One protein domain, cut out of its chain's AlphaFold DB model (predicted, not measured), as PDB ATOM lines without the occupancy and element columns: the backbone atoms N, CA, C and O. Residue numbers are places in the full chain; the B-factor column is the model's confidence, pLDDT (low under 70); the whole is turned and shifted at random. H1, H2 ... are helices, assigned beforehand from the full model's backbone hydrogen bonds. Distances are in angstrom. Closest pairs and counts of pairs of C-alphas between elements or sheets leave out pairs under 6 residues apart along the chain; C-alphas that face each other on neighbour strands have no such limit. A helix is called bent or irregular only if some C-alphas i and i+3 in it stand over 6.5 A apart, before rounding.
ATOM      1  N   VAL A  83     167.159 134.286 255.601       93.81
ATOM      2  CA  VAL A  83     167.343 135.222 254.493       93.81
ATOM      3  C   VAL A  83     167.219 136.628 255.067       93.81
ATOM      4  O   VAL A  83     166.142 137.035 255.496       93.81
ATOM      5  N   MET A  84     168.333 137.370 255.093       89.06
ATOM      6  CA  MET A  84     168.387 138.768 255.561       89.06
ATOM      7  C   MET A  84     167.720 138.978 256.937       89.06
ATOM      8  O   MET A  84     166.923 139.891 257.126       89.06
ATOM      9  N   GLY A  85     168.031 138.091 257.889       90.75
ATOM     10  CA  GLY A  85     167.519 138.124 259.265       90.75
ATOM     11  C   GLY A  85     166.196 137.379 259.484       90.75
ATOM     12  O   GLY A  85     165.894 137.015 260.618       90.75
ATOM     13  N   HIS A  86     165.439 137.076 258.427       93.62
ATOM     14  CA  HIS A  86     164.144 136.403 258.524       93.62
ATOM     15  C   HIS A  86     164.255 134.889 258.279       93.62
ATOM     16  O   HIS A  86     164.839 134.484 257.270       93.62
ATOM     17  N   PRO A  87     163.659 134.029 259.130       95.56
ATOM     18  CA  PRO A  87     163.538 132.601 258.842       95.56
ATOM     19  C   PRO A  87     162.794 132.367 257.523       95.56
ATOM     20  O   PRO A  87     161.695 132.893 257.332       95.56
ATOM     21  N   VAL A  88     163.358 131.539 256.642       95.50
ATOM     22  CA  VAL A  88     162.830 131.213 255.302       95.50
ATOM     23  C   VAL A  88     161.353 130.824 255.332       95.50
ATOM     24  O   VAL A  88     160.573 131.339 254.535       95.50
ATOM     25  N   LYS A  89     160.947 129.993 256.301       95.12
ATOM     26  CA  LYS A  89     159.551 129.560 256.486       95.12
ATOM     27  C   LYS A  89     158.585 130.744 256.613       95.12
ATOM     28  O   LYS A  89     157.478 130.674 256.104       95.12
ATOM     29  N   THR A  90     159.022 131.836 257.242       94.62
ATOM     30  CA  THR A  90     158.222 133.049 257.503       94.62
ATOM     31  C   THR A  90     158.395 134.152 256.452       94.62
ATOM     32  O   THR A  90     157.811 135.230 256.583       94.62
ATOM     33  N   LEU A  91     159.225 133.932 255.426       95.75
ATOM     34  CA  LEU A  91     159.570 134.954 254.444       95.75
ATOM     35  C   LEU A  91     158.394 135.185 253.486       95.75
ATOM     36  O   LEU A  91     157.991 134.281 252.760       95.75
ATOM     37  N   ARG A  92     157.839 136.400 253.463       94.88
ATOM     38  CA  ARG A  92     156.643 136.731 252.669       94.88
ATOM     39  C   ARG A  92     156.840 137.989 251.824       94.88
ATOM     40  O   ARG A  92     157.529 138.932 252.234       94.88
ATOM     41  N   ARG A  93     156.189 138.026 250.654       90.94
ATOM     42  CA  ARG A  93     156.070 139.242 249.830       90.94
ATOM     43  C   ARG A  93     155.536 140.387 250.704       90.94
ATOM     44  O   ARG A  93     154.734 140.181 251.611       90.94
ATOM     45  N   GLY A  94     156.055 141.597 250.502       89.56
ATOM     46  CA  GLY A  94     155.776 142.743 251.391       89.56
ATOM     47  C   GLY A  94     156.670 142.932 252.641       89.56
ATOM     48  O   GLY A  94     156.798 144.079 253.065       89.56
ATOM     49  N   LEU A  95     157.386 141.920 253.167       92.00
ATOM     50  CA  LEU A  95     158.319 142.123 254.304       92.00
ATOM     51  C   LEU A  95     159.410 143.178 254.015       92.00
ATOM     52  O   LEU A  95     159.793 143.406 252.860       92.00
ATOM     53  N   ARG A  96     159.923 143.830 255.067       90.19
ATOM     54  CA  ARG A  96     161.123 144.681 254.982       90.19
ATOM     55  C   ARG A  96     162.356 143.796 255.099       90.19
ATOM     56  O   ARG A  96     162.369 142.919 255.943       90.19
ATOM     57  N   PHE A  97     163.341 144.010 254.233       92.50
ATOM     58  CA  PHE A  97     164.605 143.275 254.241       92.50
ATOM     59  C   PHE A  97     165.708 144.222 254.707       92.50
ATOM     60  O   PHE A  97     165.946 145.254 254.067       92.50
ATOM     61  N   ASP A  98     166.377 143.863 255.798       91.69
ATOM     62  CA  ASP A  98     167.457 144.656 256.381       91.69
ATOM     63  C   ASP A  98     168.797 144.271 255.741       91.69
ATOM     64  O   ASP A  98     169.622 143.548 256.293       91.69
ATOM     65  N   TRP A  99     168.977 144.762 254.512       93.88
ATOM     66  CA  TRP A  99     170.195 144.613 253.715       93.88
ATOM     67  C   TRP A  99     171.439 145.054 254.498       93.88
ATOM     68  O   TRP A  99     171.521 146.212 254.931       93.88
ATOM     69  N   THR A 100     172.434 144.171 254.621       94.75
ATOM     70  CA  THR A 100     173.714 144.515 255.265       94.75
ATOM     71  C   THR A 100     174.472 145.558 254.441       94.75
ATOM     72  O   THR A 100     174.230 145.718 253.243       94.75
ATOM     73  N   LEU A 101     175.414 146.282 255.057       94.31
ATOM     74  CA  LEU A 101     176.158 147.337 254.357       94.31
ATOM     75  C   LEU A 101     176.918 146.791 253.135       94.31
ATOM     76  O   LEU A 101     176.830 147.357 252.051       94.31
ATOM     77  N   GLN A 102     177.548 145.622 253.287       95.88
ATOM     78  CA  GLN A 102     178.210 144.897 252.202       95.88
ATOM     79  C   GLN A 102     177.237 144.518 251.074       95.88
ATOM     80  O   GLN A 102     177.555 144.723 249.905       95.88
ATOM     81  N   GLN A 103     176.029 144.033 251.391       95.56
ATOM     82  CA  GLN A 103     175.016 143.741 250.369       95.56
ATOM     83  C   GLN A 103     174.567 145.012 249.634       95.56
ATOM     84  O   GLN A 103     174.392 144.987 248.419       95.56
ATOM     85  N   LYS A 104     174.415 146.145 250.338       95.25
ATOM     86  CA  LYS A 104     174.082 147.434 249.707       95.25
ATOM     87  C   LYS A 104     175.177 147.895 248.741       95.25
ATOM     88  O   LYS A 104     174.831 148.323 247.640       95.25
ATOM     89  N   VAL A 105     176.451 147.754 249.114       96.00
ATOM     90  CA  VAL A 105     177.606 148.036 248.242       96.00
ATOM     91  C   VAL A 105     177.596 147.121 247.016       96.00
ATOM     92  O   VAL A 105     177.619 147.621 245.898       96.00
ATOM     93  N   VAL A 106     177.450 145.801 247.194       96.81
ATOM     94  CA  VAL A 106     177.389 144.825 246.087       96.81
ATOM     95  C   VAL A 106     176.269 145.157 245.092       96.81
ATOM     96  O   VAL A 106     176.522 145.246 243.894       96.81
ATOM     97  N   ILE A 107     175.052 145.426 245.574       95.75
ATOM     98  CA  ILE A 107     173.908 145.803 244.722       95.75
ATOM     99  C   ILE A 107     174.162 147.133 243.996       95.75
ATOM    100  O   ILE A 107     173.744 147.300 242.854       95.75
ATOM    101  N   THR A 108     174.850 148.077 244.640       95.75
ATOM    102  CA  THR A 108     175.156 149.393 244.055       95.75
ATOM    103  C   THR A 108     176.228 149.290 242.977       95.75
ATOM    104  O   THR A 108     176.055 149.824 241.885       95.75
ATOM    105  N   ASN A 109     177.287 148.524 243.225       96.62
ATOM    106  CA  ASN A 109     178.330 148.270 242.237       96.62
ATOM    107  C   ASN A 109     177.776 147.487 241.041       96.62
ATOM    108  O   ASN A 109     178.133 147.793 239.911       96.62
ATOM    109  N   PHE A 110     176.843 146.556 241.264       96.75
ATOM    110  CA  PHE A 110     176.159 145.830 240.193       96.75
ATOM    111  C   PHE A 110     175.292 146.723 239.289       96.75
ATOM    112  O   PHE A 110     175.263 146.509 238.076       96.75
ATOM    113  N   ILE A 111     174.612 147.737 239.847       94.69
ATOM    114  CA  ILE A 111     173.897 148.759 239.055       94.69
ATOM    115  C   ILE A 111     174.863 149.438 238.079       94.69
ATOM    116  O   ILE A 111     174.557 149.576 236.895       94.69
ATOM    117  N   ILE A 112     176.031 149.829 238.594       95.44
ATOM    118  CA  ILE A 112     177.044 150.609 237.881       95.44
ATOM    119  C   ILE A 112     177.742 149.761 236.812       95.44
ATOM    120  O   ILE A 112     177.780 150.168 235.653       95.44
ATOM    121  N   THR A 113     178.235 148.564 237.150       96.69
ATOM    122  CA  THR A 113     178.937 147.690 236.189       96.69
ATOM    123  C   THR A 113     178.031 147.150 235.087       96.69
ATOM    124  O   THR A 113     178.495 146.951 233.968       96.69
ATOM    125  N   SER A 114     176.745 146.934 235.377       95.81
ATOM    126  CA  SER A 114     175.769 146.460 234.384       95.81
ATOM    127  C   SER A 114     175.157 147.592 233.550       95.81
ATOM    128  O   SER A 114     174.376 147.318 232.643       95.81
ATOM    129  N   GLY A 115     175.467 148.858 233.860       95.50
ATOM    130  CA  GLY A 115     174.966 150.021 233.128       95.50
ATOM    131  C   GLY A 115     173.448 150.217 233.206       95.50
ATOM    132  O   GLY A 115     172.859 150.715 232.245       95.50
ATOM    133  N   PHE A 116     172.798 149.823 234.311       93.56
ATOM    134  CA  PHE A 116     171.347 149.986 234.445       93.56
ATOM    135  C   PHE A 116     170.957 151.461 234.363       93.56
ATOM    136  O   PHE A 116     171.436 152.304 235.125       93.56
ATOM    137  N   SER A 117     170.042 151.781 233.452       91.69
ATOM    138  CA  SER A 117     169.510 153.131 233.351       91.69
ATOM    139  C   SER A 117     168.410 153.360 234.390       91.69
ATOM    140  O   SER A 117     167.633 152.466 234.740       91.69
ATOM    141  N   LYS A 118     168.264 154.617 234.825       88.88
ATOM    142  CA  LYS A 118     167.113 155.067 235.630       88.88
ATOM    143  C   LYS A 118     165.776 154.674 234.978       88.88
ATOM    144  O   LYS A 118     164.805 154.385 235.675       88.88
ATOM    145  N   ASP A 119     165.751 154.619 233.647       87.81
ATOM    146  CA  ASP A 119     164.606 154.212 232.839       87.81
ATOM    147  C   ASP A 119     164.354 152.708 232.764       87.81
ATOM    148  O   ASP A 119     163.261 152.338 232.353       87.81
ATOM    149  N   GLN A 120     165.286 151.847 233.166       87.06
ATOM    150  CA  GLN A 120     165.037 150.414 233.371       87.06
ATOM    151  C   GLN A 120     164.590 150.129 234.811       87.06
ATOM    152  O   GLN A 120     163.795 149.225 235.049       87.06
ATOM    153  N   CYS A 121     165.060 150.922 235.780       80.94
ATOM    154  CA  CYS A 121     164.802 150.690 237.203       80.94
ATOM    155  C   CYS A 121     163.642 151.500 237.815       80.94
ATOM    156  O   CYS A 121     163.394 151.350 239.007       80.94
ATOM    157  N   GLY A 122     162.946 152.367 237.068       79.44
ATOM    158  CA  GLY A 122     161.907 153.270 237.604       79.44
ATOM    159  C   GLY A 122     160.700 152.583 238.277       79.44
ATOM    160  O   GLY A 122     160.413 151.415 238.022       79.44
ATOM    161  N   GLN A 123     159.945 153.318 239.108       73.19
ATOM    162  CA  GLN A 123     158.908 152.757 240.002       73.19
ATOM    163  C   GLN A 123     157.881 151.847 239.299       73.19
ATOM    164  O   GLN A 123     157.587 150.751 239.779       73.19
ATOM    165  N   ASN A 124     157.371 152.278 238.143       81.38
ATOM    166  CA  ASN A 124     156.378 151.540 237.346       81.38
ATOM    167  C   ASN A 124     157.017 150.528 236.373       81.38
ATOM    168  O   ASN A 124     156.316 149.881 235.604       81.38
ATOM    169  N   LYS A 125     158.349 150.418 236.385       83.62
ATOM    170  CA  LYS A 125     159.167 149.591 235.490       83.62
ATOM    171  C   LYS A 125     160.008 148.553 236.242       83.62
ATOM    172  O   LYS A 125     160.802 147.866 235.615       83.62
ATOM    173  N   LYS A 126     159.804 148.365 237.555       77.50
ATOM    174  CA  LYS A 126     160.498 147.346 238.377       77.50
ATOM    175  C   LYS A 126     160.528 145.950 237.714       77.50
ATOM    176  O   LYS A 126     161.497 145.224 237.880       77.50
ATOM    177  N   GLU A 127     159.479 145.595 236.964       84.19
ATOM    178  CA  GLU A 127     159.290 144.315 236.260       84.19
ATOM    179  C   GLU A 127     160.029 144.230 234.905       84.19
ATOM    180  O   GLU A 127     160.086 143.156 234.318       84.19
ATOM    181  N   GLN A 128     160.644 145.320 234.424       87.69
ATOM    182  CA  GLN A 128     161.486 145.323 233.217       87.69
ATOM    183  C   GLN A 128     162.895 144.764 233.465       87.69
ATOM    184  O   GLN A 128     163.549 144.340 232.515       87.69
ATOM    185  N   VAL A 129     163.356 144.721 234.723       90.56
ATOM    186  CA  VAL A 129     164.584 144.003 235.101       90.56
ATOM    187  C   VAL A 129     164.274 142.508 235.133       90.56
ATOM    188  O   VAL A 129     163.671 142.003 236.090       90.56
ATOM    189  N   SER A 130     164.659 141.806 234.067       93.31
ATOM    190  CA  SER A 130     164.362 140.381 233.908       93.31
ATOM    191  C   SER A 130     165.140 139.525 234.912       93.31
ATOM    192  O   SER A 130     166.239 139.888 235.337       93.31
ATOM    193  N   SER A 131     164.613 138.350 235.264       91.69
ATOM    194  CA  SER A 131     165.302 137.417 236.169       91.69
ATOM    195  C   SER A 131     166.702 137.045 235.657       91.69
ATOM    196  O   SER A 131     167.655 137.004 236.431       91.69
ATOM    197  N   GLN A 132     166.868 136.902 234.332       94.19
ATOM    198  CA  GLN A 132     168.176 136.704 233.690       94.19
ATOM    199  C   GLN A 132     169.159 137.851 233.969       94.19
ATOM    200  O   GLN A 132     170.330 137.586 234.228       94.19
ATOM    201  N   GLN A 133     168.696 139.106 233.962       94.56
ATOM    202  CA  GLN A 133     169.524 140.261 234.317       94.56
ATOM    203  C   GLN A 133     169.864 140.299 235.813       94.56
ATOM    204  O   GLN A 133     170.948 140.750 236.162       94.56
ATOM    205  N   SER A 134     168.996 139.812 236.707       95.00
ATOM    206  CA  SER A 134     169.305 139.733 238.146       95.00
ATOM    207  C   SER A 134     170.112 138.499 238.568       95.00
ATOM    208  O   SER A 134     170.705 138.518 239.647       95.00
ATOM    209  N   ASN A 135     170.180 137.443 237.751       95.38
ATOM    210  CA  ASN A 135     170.868 136.189 238.090       95.38
ATOM    211  C   ASN A 135     172.338 136.355 238.537       95.38
ATOM    212  O   ASN A 135     172.703 135.736 239.540       95.38
ATOM    213  N   PRO A 136     173.186 137.192 237.900       96.88
ATOM    214  CA  PRO A 136     174.557 137.395 238.371       96.88
ATOM    215  C   PRO A 136     174.613 138.034 239.766       96.88
ATOM    216  O   PRO A 136     175.443 137.647 240.585       96.88
ATOM    217  N   LEU A 137     173.687 138.948 240.078       96.62
ATOM    218  CA  LEU A 137     173.577 139.567 241.401       96.62
ATOM    219  C   LEU A 137     173.026 138.589 242.454       96.62
ATOM    220  O   LEU A 137     173.483 138.602 243.594       96.62
ATOM    221  N   LEU A 138     172.100 137.693 242.086       96.06
ATOM    222  CA  LEU A 138     171.663 136.596 242.962       96.06
ATOM    223  C   LEU A 138     172.817 135.640 243.300       96.06
ATOM    224  O   LEU A 138     172.908 135.182 244.438       96.06
ATOM    225  N   ALA A 139     173.712 135.359 242.348       96.31
ATOM    226  CA  ALA A 139     174.918 134.570 242.595       96.31
ATOM    227  C   ALA A 139     175.930 135.326 243.477       96.31
ATOM    228  O   ALA A 139     176.426 134.770 244.453       96.31
ATOM    229  N   GLN A 140     176.181 136.609 243.196       96.38
ATOM    230  CA  GLN A 140     177.120 137.446 243.956       96.38
ATOM    231  C   GLN A 140     176.689 137.688 245.418       96.38
ATOM    232  O   GLN A 140     177.528 137.972 246.271       96.38
ATOM    233  N   LEU A 141     175.392 137.566 245.718       96.38
ATOM    234  CA  LEU A 141     174.820 137.682 247.066       96.38
ATOM    235  C   LEU A 141     174.610 136.324 247.774       96.38
ATOM    236  O   LEU A 141     174.037 136.303 248.863       96.38
ATOM    237  N   ASP A 142     175.045 135.211 247.167       96.62
ATOM    238  CA  ASP A 142     174.797 133.827 247.611       96.62
ATOM    239  C   ASP A 142     173.309 133.530 247.903       96.62
ATOM    240  O   ASP A 142     172.912 132.969 248.930       96.62
ATOM    241  N   PHE A 143     172.448 133.952 246.973       96.38
ATOM    242  CA  PHE A 143     171.011 133.678 246.996       96.38
ATOM    243  C   PHE A 143     170.582 132.550 246.048       96.38
ATOM    244  O   PHE A 143     169.453 132.067 246.146       96.38
ATOM    245  N   THR A 144     171.473 132.067 245.179       95.38
ATOM    246  CA  THR A 144     171.240 130.895 244.311       95.38
ATOM    247  C   THR A 144     170.853 129.644 245.103       95.38
ATOM    248  O   THR A 144     170.005 128.875 244.650       95.38
ATOM    249  N   ARG A 145     171.374 129.485 246.326       95.69
ATOM    250  CA  ARG A 145     171.021 128.404 247.267       95.69
ATOM    251  C   ARG A 145     169.548 128.366 247.717       95.69
ATOM    252  O   ARG A 145     169.140 127.390 248.334       95.69
ATOM    253  N   PHE A 146     168.746 129.398 247.427       95.56
ATOM    254  CA  PHE A 146     167.314 129.449 247.765       95.56
ATOM    255  C   PHE A 146     166.371 129.136 246.584       95.56
ATOM    256  O   PHE A 146     165.157 129.107 246.775       95.56
ATOM    257  N   THR A 147     166.910 128.860 245.390       94.75
ATOM    258  CA  THR A 147     166.147 128.666 244.134       94.75
ATOM    259  C   THR A 147     165.094 127.560 244.163       94.75
ATOM    260  O   THR A 147     164.062 127.692 243.511       94.75
ATOM    261  N   SER A 148     165.311 126.494 244.932       95.44
ATOM    262  CA  SER A 148     164.368 125.376 245.082       95.44
ATOM    263  C   SER A 148     163.449 125.489 246.305       95.44
ATOM    264  O   SER A 148     162.570 124.647 246.493       95.44
ATOM    265  N   ILE A 149     163.649 126.495 247.163       96.50
ATOM    266  CA  ILE A 149     163.046 126.548 248.498       96.50
ATOM    267  C   ILE A 149     161.756 127.377 248.475       96.50
ATOM    268  O   ILE A 149     161.667 128.398 247.790       96.50
ATOM    269  N   LYS A 150     160.755 126.944 249.249       97.44
ATOM    270  CA  LYS A 150     159.454 127.610 249.400       97.44
ATOM    271  C   LYS A 150     159.200 128.080 250.836       97.44
ATOM    272  O   LYS A 150     159.760 127.516 251.777       97.44
ATOM    273  N   ASN A 151     158.370 129.111 250.995       96.31
ATOM    274  CA  ASN A 151     157.874 129.568 252.302       96.31
ATOM    275  C   ASN A 151     156.677 128.725 252.797       96.31
ATOM    276  O   ASN A 151     156.257 127.771 252.141       96.31
ATOM    277  N   ASP A 152     156.108 129.105 253.943       96.69
ATOM    278  CA  ASP A 152     154.924 128.475 254.542       96.69
ATOM    279  C   ASP A 152     153.625 128.575 253.716       96.69
ATOM    280  O   ASP A 152     152.703 127.792 253.936       96.69
ATOM    281  N   ILE A 153     153.555 129.497 252.751       95.75
ATOM    282  CA  ILE A 153     152.429 129.672 251.815       95.75
ATOM    283  C   ILE A 153     152.654 128.897 250.497       95.75
ATOM    284  O   ILE A 153     151.707 128.637 249.756       95.75
ATOM    285  N   GLY A 154     153.893 128.494 250.200       96.81
ATOM    286  CA  GLY A 154     154.282 127.837 248.952       96.81
ATOM    287  C   GLY A 154     154.854 128.764 247.867       96.81
ATOM    288  O   GLY A 154     155.154 128.269 246.774       96.81
ATOM    289  N   ASP A 155     155.051 130.062 248.149       97.12
ATOM    290  CA  ASP A 155     155.827 130.966 247.283       97.12
ATOM    291  C   ASP A 155     157.280 130.475 247.193       97.12
ATOM    292  O   ASP A 155     157.858 130.057 248.200       97.12
ATOM    293  N   LEU A 156     157.909 130.602 246.021       96.69
ATOM    294  CA  LEU A 156     159.354 130.412 245.883       96.69
ATOM    295  C   LEU A 156     160.110 131.553 246.574       96.69
ATOM    296  O   LEU A 156     159.829 132.733 246.356       96.69
ATOM    297  N   ILE A 157     161.116 131.208 247.377       96.81
ATOM    298  CA  ILE A 157     161.927 132.179 248.121       96.81
ATOM    299  C   ILE A 157     162.696 133.102 247.167       96.81
ATOM    300  O   ILE A 157     162.802 134.301 247.432       96.81
ATOM    301  N   THR A 158     163.162 132.583 246.026       96.19
ATOM    302  CA  THR A 158     163.819 133.393 244.990       96.19
ATOM    303  C   THR A 158     162.897 134.458 244.395       96.19
ATOM    304  O   THR A 158     163.362 135.583 244.249       96.19
ATOM    305  N   ASP A 159     161.602 134.202 244.165       95.88
ATOM    306  CA  ASP A 159     160.665 135.241 243.701       95.88
ATOM    307  C   ASP A 159     160.611 136.426 244.675       95.88
ATOM    308  O   ASP A 159     160.587 137.589 244.269       95.88
ATOM    309  N   ILE A 160     160.576 136.121 245.979       96.31
ATOM    310  CA  ILE A 160     160.530 137.121 247.048       96.31
ATOM    311  C   ILE A 160     161.858 137.883 247.092       96.31
ATOM    312  O   ILE A 160     161.856 139.109 247.175       96.31
ATOM    313  N   ILE A 161     162.996 137.189 246.993       95.88
ATOM    314  CA  ILE A 161     164.316 137.827 246.933       95.88
ATOM    315  C   ILE A 161     164.418 138.732 245.697       95.88
ATOM    316  O   ILE A 161     164.800 139.890 245.849       95.88
ATOM    317  N   GLU A 162     164.018 138.276 244.508       95.50
ATOM    318  CA  GLU A 162     164.021 139.088 243.288       95.50
ATOM    319  C   GLU A 162     163.089 140.305 243.385       95.50
ATOM    320  O   GLU A 162     163.483 141.399 242.990       95.50
ATOM    321  N   GLU A 163     161.871 140.172 243.927       94.88
ATOM    322  CA  GLU A 163     160.956 141.308 244.146       94.88
ATOM    323  C   GLU A 163     161.630 142.395 245.003       94.88
ATOM    324  O   GLU A 163     161.530 143.596 244.723       94.88
ATOM    325  N   LYS A 164     162.366 141.974 246.036       94.75
ATOM    326  CA  LYS A 164     163.067 142.862 246.972       94.75
ATOM    327  C   LYS A 164     164.348 143.427 246.373       94.75
ATOM    328  O   LYS A 164     164.659 144.587 246.640       94.75
ATOM    329  N   LEU A 165     165.030 142.664 245.522       95.25
ATOM    330  CA  LEU A 165     166.186 143.089 244.741       95.25
ATOM    331  C   LEU A 165     165.775 144.153 243.712       95.25
ATOM    332  O   LEU A 165     166.295 145.263 243.762       95.25
ATOM    333  N   ARG A 166     164.746 143.896 242.891       93.25
ATOM    334  CA  ARG A 166     164.114 144.876 241.982       93.25
ATOM    335  C   ARG A 166     163.692 146.150 242.727       93.25
ATOM    336  O   ARG A 166     164.027 147.260 242.318       93.25
ATOM    337  N   THR A 167     163.041 146.000 243.886       92.06
ATOM    338  CA  THR A 167     162.663 147.123 244.768       92.06
ATOM    339  C   THR A 167     163.874 147.895 245.314       92.06
ATOM    340  O   THR A 167     163.767 149.095 245.577       92.06
ATOM    341  N   ARG A 168     165.022 147.235 245.517       91.56
ATOM    342  CA  ARG A 168     166.264 147.858 245.988       91.56
ATOM    343  C   ARG A 168     166.975 148.608 244.859       91.56
ATOM    344  O   ARG A 168     167.307 149.769 245.073       91.56
ATOM    345  N   LEU A 169     167.120 147.990 243.682       91.88
ATOM    346  CA  LEU A 169     167.676 148.603 242.467       91.88
ATOM    347  C   LEU A 169     166.951 149.922 242.143       91.88
ATOM    348  O   LEU A 169     167.583 150.973 242.032       91.88
ATOM    349  N   TRP A 170     165.613 149.889 242.128       90.12
ATOM    350  CA  TRP A 170     164.766 151.077 241.975       90.12
ATOM    351  C   TRP A 170     165.097 152.189 242.983       90.12
ATOM    352  O   TRP A 170     165.336 153.335 242.598       90.12
ATOM    353  N   LYS A 171     165.125 151.865 244.281       90.25
ATOM    354  CA  LYS A 171     165.325 152.859 245.349       90.25
ATOM    355  C   LYS A 171     166.701 153.511 245.308       90.25
ATOM    356  O   LYS A 171     166.789 154.705 245.595       90.25
ATOM    357  N   SER A 172     167.739 152.762 244.936       89.12
ATOM    358  CA  SER A 172     169.087 153.308 244.766       89.12
ATOM    359  C   SER A 172     169.149 154.344 243.631       89.12
ATOM    360  O   SER A 172     169.797 155.373 243.800       89.12
ATOM    361  N   HIS A 173     168.416 154.142 242.526       86.56
ATOM    362  CA  HIS A 173     168.298 155.140 241.452       86.56
ATOM    363  C   HIS A 173     167.399 156.333 241.809       86.56
ATOM    364  O   HIS A 173     167.750 157.473 241.506       86.56
ATOM    365  N   GLU A 174     166.217 156.107 242.393       83.38
ATOM    366  CA  GLU A 174     165.256 157.201 242.609       83.38
ATOM    367  C   GLU A 174     165.583 158.094 243.812       83.38
ATOM    368  O   GLU A 174     165.118 159.231 243.866       83.38
ATOM    369  N   GLY A 175     166.387 157.626 244.772       67.31
ATOM    370  CA  GLY A 175     167.005 158.495 245.776       67.31
ATOM    371  C   GLY A 175     166.072 159.139 246.809       67.31
ATOM    372  O   GLY A 175     166.544 159.905 247.647       67.31
ATOM    373  N   LYS A 176     164.767 158.834 246.789       65.69
ATOM    374  CA  LYS A 176     163.723 159.374 247.689       65.69
ATOM    375  C   LYS A 176     163.787 158.821 249.130       65.69
ATOM    376  O   LYS A 176     162.758 158.657 249.783       65.69
ATOM    377  N   GLY A 177     164.975 158.481 249.632       63.06
ATOM    378  CA  GLY A 177     165.160 157.904 250.964       63.06
ATOM    379  C   GLY A 177     166.513 158.245 251.580       63.06
ATOM    380  O   GLY A 177     167.555 157.970 250.994       63.06
ATOM    381  N   ASN A 178     166.489 158.778 252.805       56.75
ATOM    382  CA  ASN A 178     167.668 159.269 253.540       56.75
ATOM    383  C   ASN A 178     168.783 158.224 253.745       56.75
ATOM    384  O   ASN A 178     169.916 158.591 254.031       56.75
ATOM    385  N   VAL A 179     168.462 156.933 253.630       55.38
ATOM    386  CA  VAL A 179     169.355 155.804 253.948       55.38
ATOM    387  C   VAL A 179     170.496 155.642 252.932       55.38
ATOM    388  O   VAL A 179     171.470 154.957 253.225       55.38
ATOM    389  N   ASP A 180     170.391 156.250 251.743       74.19
ATOM    390  CA  ASP A 180     171.197 155.856 250.580       74.19
ATOM    391  C   ASP A 180     171.724 157.022 249.726       74.19
ATOM    392  O   ASP A 180     171.949 156.847 248.529       74.19
ATOM    393  N   LYS A 181     171.982 158.202 250.318       89.88
ATOM    394  CA  LYS A 181     172.612 159.320 249.584       89.88
ATOM    395  C   LYS A 181     173.936 158.890 248.931       89.88
ATOM    396  O   LYS A 181     174.118 159.136 247.747       89.88
ATOM    397  N   VAL A 182     174.816 158.207 249.672       92.25
ATOM    398  CA  VAL A 182     176.124 157.739 249.165       92.25
ATOM    399  C   VAL A 182     175.952 156.781 247.980       92.25
ATOM    400  O   VAL A 182     176.516 157.026 246.918       92.25
ATOM    401  N   HIS A 183     175.106 155.753 248.119       93.44
ATOM    402  CA  HIS A 183     174.824 154.790 247.046       93.44
ATOM    403  C   HIS A 183     174.236 155.454 245.792       93.44
ATOM    404  O   HIS A 183     174.676 155.172 244.681       93.44
ATOM    405  N   ARG A 184     173.275 156.371 245.959       92.88
ATOM    406  CA  ARG A 184     172.686 157.143 244.856       92.88
ATOM    407  C   ARG A 184     173.727 158.021 244.165       92.88
ATOM    408  O   ARG A 184     173.808 158.028 242.942       92.88
ATOM    409  N   ASP A 185     174.504 158.774 244.936       93.81
ATOM    410  CA  ASP A 185     175.462 159.734 244.391       93.81
ATOM    411  C   ASP A 185     176.622 159.016 243.683       93.81
ATOM    412  O   ASP A 185     177.127 159.534 242.693       93.81
ATOM    413  N   ALA A 186     176.992 157.806 244.118       94.81
ATOM    414  CA  ALA A 186     177.921 156.928 243.406       94.81
ATOM    415  C   ALA A 186     177.349 156.419 242.069       94.81
ATOM    416  O   ALA A 186     178.012 156.539 241.041       94.81
ATOM    417  N   ILE A 187     176.088 155.955 242.043       94.56
ATOM    418  CA  ILE A 187     175.391 155.563 240.797       94.56
ATOM    419  C   ILE A 187     175.336 156.726 239.801       94.56
ATOM    420  O   ILE A 187     175.542 156.523 238.609       94.56
ATOM    421  N   LEU A 188     175.086 157.947 240.282       93.12
ATOM    422  CA  LEU A 188     175.037 159.146 239.442       93.12
ATOM    423  C   LEU A 188     176.413 159.581 238.908       93.12
ATOM    424  O   LEU A 188     176.455 160.265 237.890       93.12
ATOM    425  N   ARG A 189     177.519 159.191 239.560       94.88
ATOM    426  CA  ARG A 189     178.893 159.415 239.067       94.88
ATOM    427  C   ARG A 189     179.458 158.242 238.257       94.88
ATOM    428  O   ARG A 189     180.443 158.422 237.552       94.88
ATOM    429  N   GLY A 190     178.847 157.058 238.337       96.00
ATOM    430  CA  GLY A 190     179.390 155.821 237.764       96.00
ATOM    431  C   GLY A 190     180.586 155.254 238.544       96.00
ATOM    432  O   GLY A 190     181.356 154.466 238.002       96.00
ATOM    433  N   GLU A 191     180.758 155.657 239.803       97.12
ATOM    434  CA  GLU A 191     181.888 155.268 240.653       97.12
ATOM    435  C   GLU A 191     181.551 154.034 241.499       97.12
ATOM    436  O   GLU A 191     180.564 154.027 242.233       97.12
ATOM    437  N   LEU A 192     182.390 152.998 241.434       96.81
ATOM    438  CA  LEU A 192     182.258 151.828 242.307       96.81
ATOM    439  C   LEU A 192     182.536 152.221 243.762       96.81
ATOM    440  O   LEU A 192     183.567 152.822 244.052       96.81
ATOM    441  N   LEU A 193     181.649 151.829 244.674       96.50
ATOM    442  CA  LEU A 193     181.840 152.019 246.110       96.50
ATOM    443  C   LEU A 193     182.666 150.885 246.710       96.50
ATOM    444  O   LEU A 193     182.415 149.702 246.462       96.50
ATOM    445  N   THR A 194     183.595 151.246 247.584       96.19
ATOM    446  CA  THR A 194     184.160 150.338 248.581       96.19
ATOM    447  C   THR A 194     183.227 150.243 249.797       96.19
ATOM    448  O   THR A 194     182.195 150.914 249.883       96.19
ATOM    449  N   LEU A 195     183.572 149.401 250.776       94.94
ATOM    450  CA  LEU A 195     182.886 149.418 252.071       94.94
ATOM    451  C   LEU A 195     183.262 150.665 252.897       94.94
ATOM    452  O   LEU A 195     182.439 151.146 253.673       94.94
ATOM    453  N   GLU A 196     184.471 151.196 252.704       94.12
ATOM    454  CA  GLU A 196     185.041 152.327 253.450       94.12
ATOM    455  C   GLU A 196     184.338 153.647 253.099       94.12
ATOM    456  O   GLU A 196     183.979 154.412 253.993       94.12
ATOM    457  N   ASP A 197     184.005 153.849 251.818       93.62
ATOM    458  CA  ASP A 197     183.215 154.998 251.338       93.62
ATOM    459  C   ASP A 197     181.830 155.101 252.000       93.62
ATOM    460  O   ASP A 197     181.246 156.182 252.097       93.62
ATOM    461  N   VAL A 198     181.274 153.962 252.435       92.06
ATOM    462  CA  VAL A 198     179.918 153.870 252.996       92.06
ATOM    463  C   VAL A 198     179.929 153.813 254.527       92.06
ATOM    464  O   VAL A 198     178.962 154.250 255.152       92.06
TER     465      VAL A 198
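Overview. This is residues 83 to 198 of the 777 residues of an uncharacterized protein of Botrytis tulipae (UniProt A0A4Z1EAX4). One long helix, H5, runs through the middle along the longest axis; H1 and H6, side by side, cross its later part. Short H2 and H3 pack on another side of H5, H4 packs on H1, and two long unnamed stretches, residues 83 to 100 and 141 to 156, complete the picture. The printed part has 116 residues with six named helices, H1 to H6 in chain order, and no named strand: all helix. It is compact, radius of gyration of the C-alphas 13.9 A, spanning 42 by 29 by 24 A.

Along the chain. H1, residues 101 to 113, begins at C-alpha (176.158, 147.337, 254.357) and is 18.4 A long. H2 is residues 118 to 121, H3 123 to 128, and H4 131 to 140, 14.2 A. H5, residues 157 to 174, is 25.8 A long. H6, residues 178 to 189, is 18.3 A long and ends at C-alpha (178.893, 159.415, 239.067). H3, H4 and H6 are irregular: C-alphas 124 and 127 are 7.9 A apart, 133 and 136 7.1 A, 179 and 182 8.5 A.

Arrangement. H5 is the hub. With residues 172 to 174 alone it touches H6, closest C-alphas Ser 172 and Arg 184, 5.3 A. It touches H2, closest C-alphas Cys 121 and Trp 170, 4.8 A. H1 and H6 touch at a shallow tilt of 29 degrees, the same way, closest C-alphas Ile 112 and Ile 187, 6.0 A. H1 and H4 only just touch, with 3 pairs of C-alphas within 8 A, the closest Phe 110 and Leu 137, 6.9 A. H3 and H5 touch, closest C-alphas Lys 126 and Arg 166, 5.7 A. Every O i to N i+4 pair is within hydrogen-bond range in H1 and H5, against 4 of 6 in H4, 6 of 8 in H6 and 0 of 2 in H3, where 1 of 3 O i to N i+3 pairs is; H2 is too short for an i+4 pair.

Size, cuts and confidence. The two C-alphas farthest apart, Asp 152 and Arg 189, are 42.1 A apart. The printed part has no cut; the link H4 to H5 is long. Residues 175 to 179, of which 178 and 179 belong to H6, have pLDDT under 70.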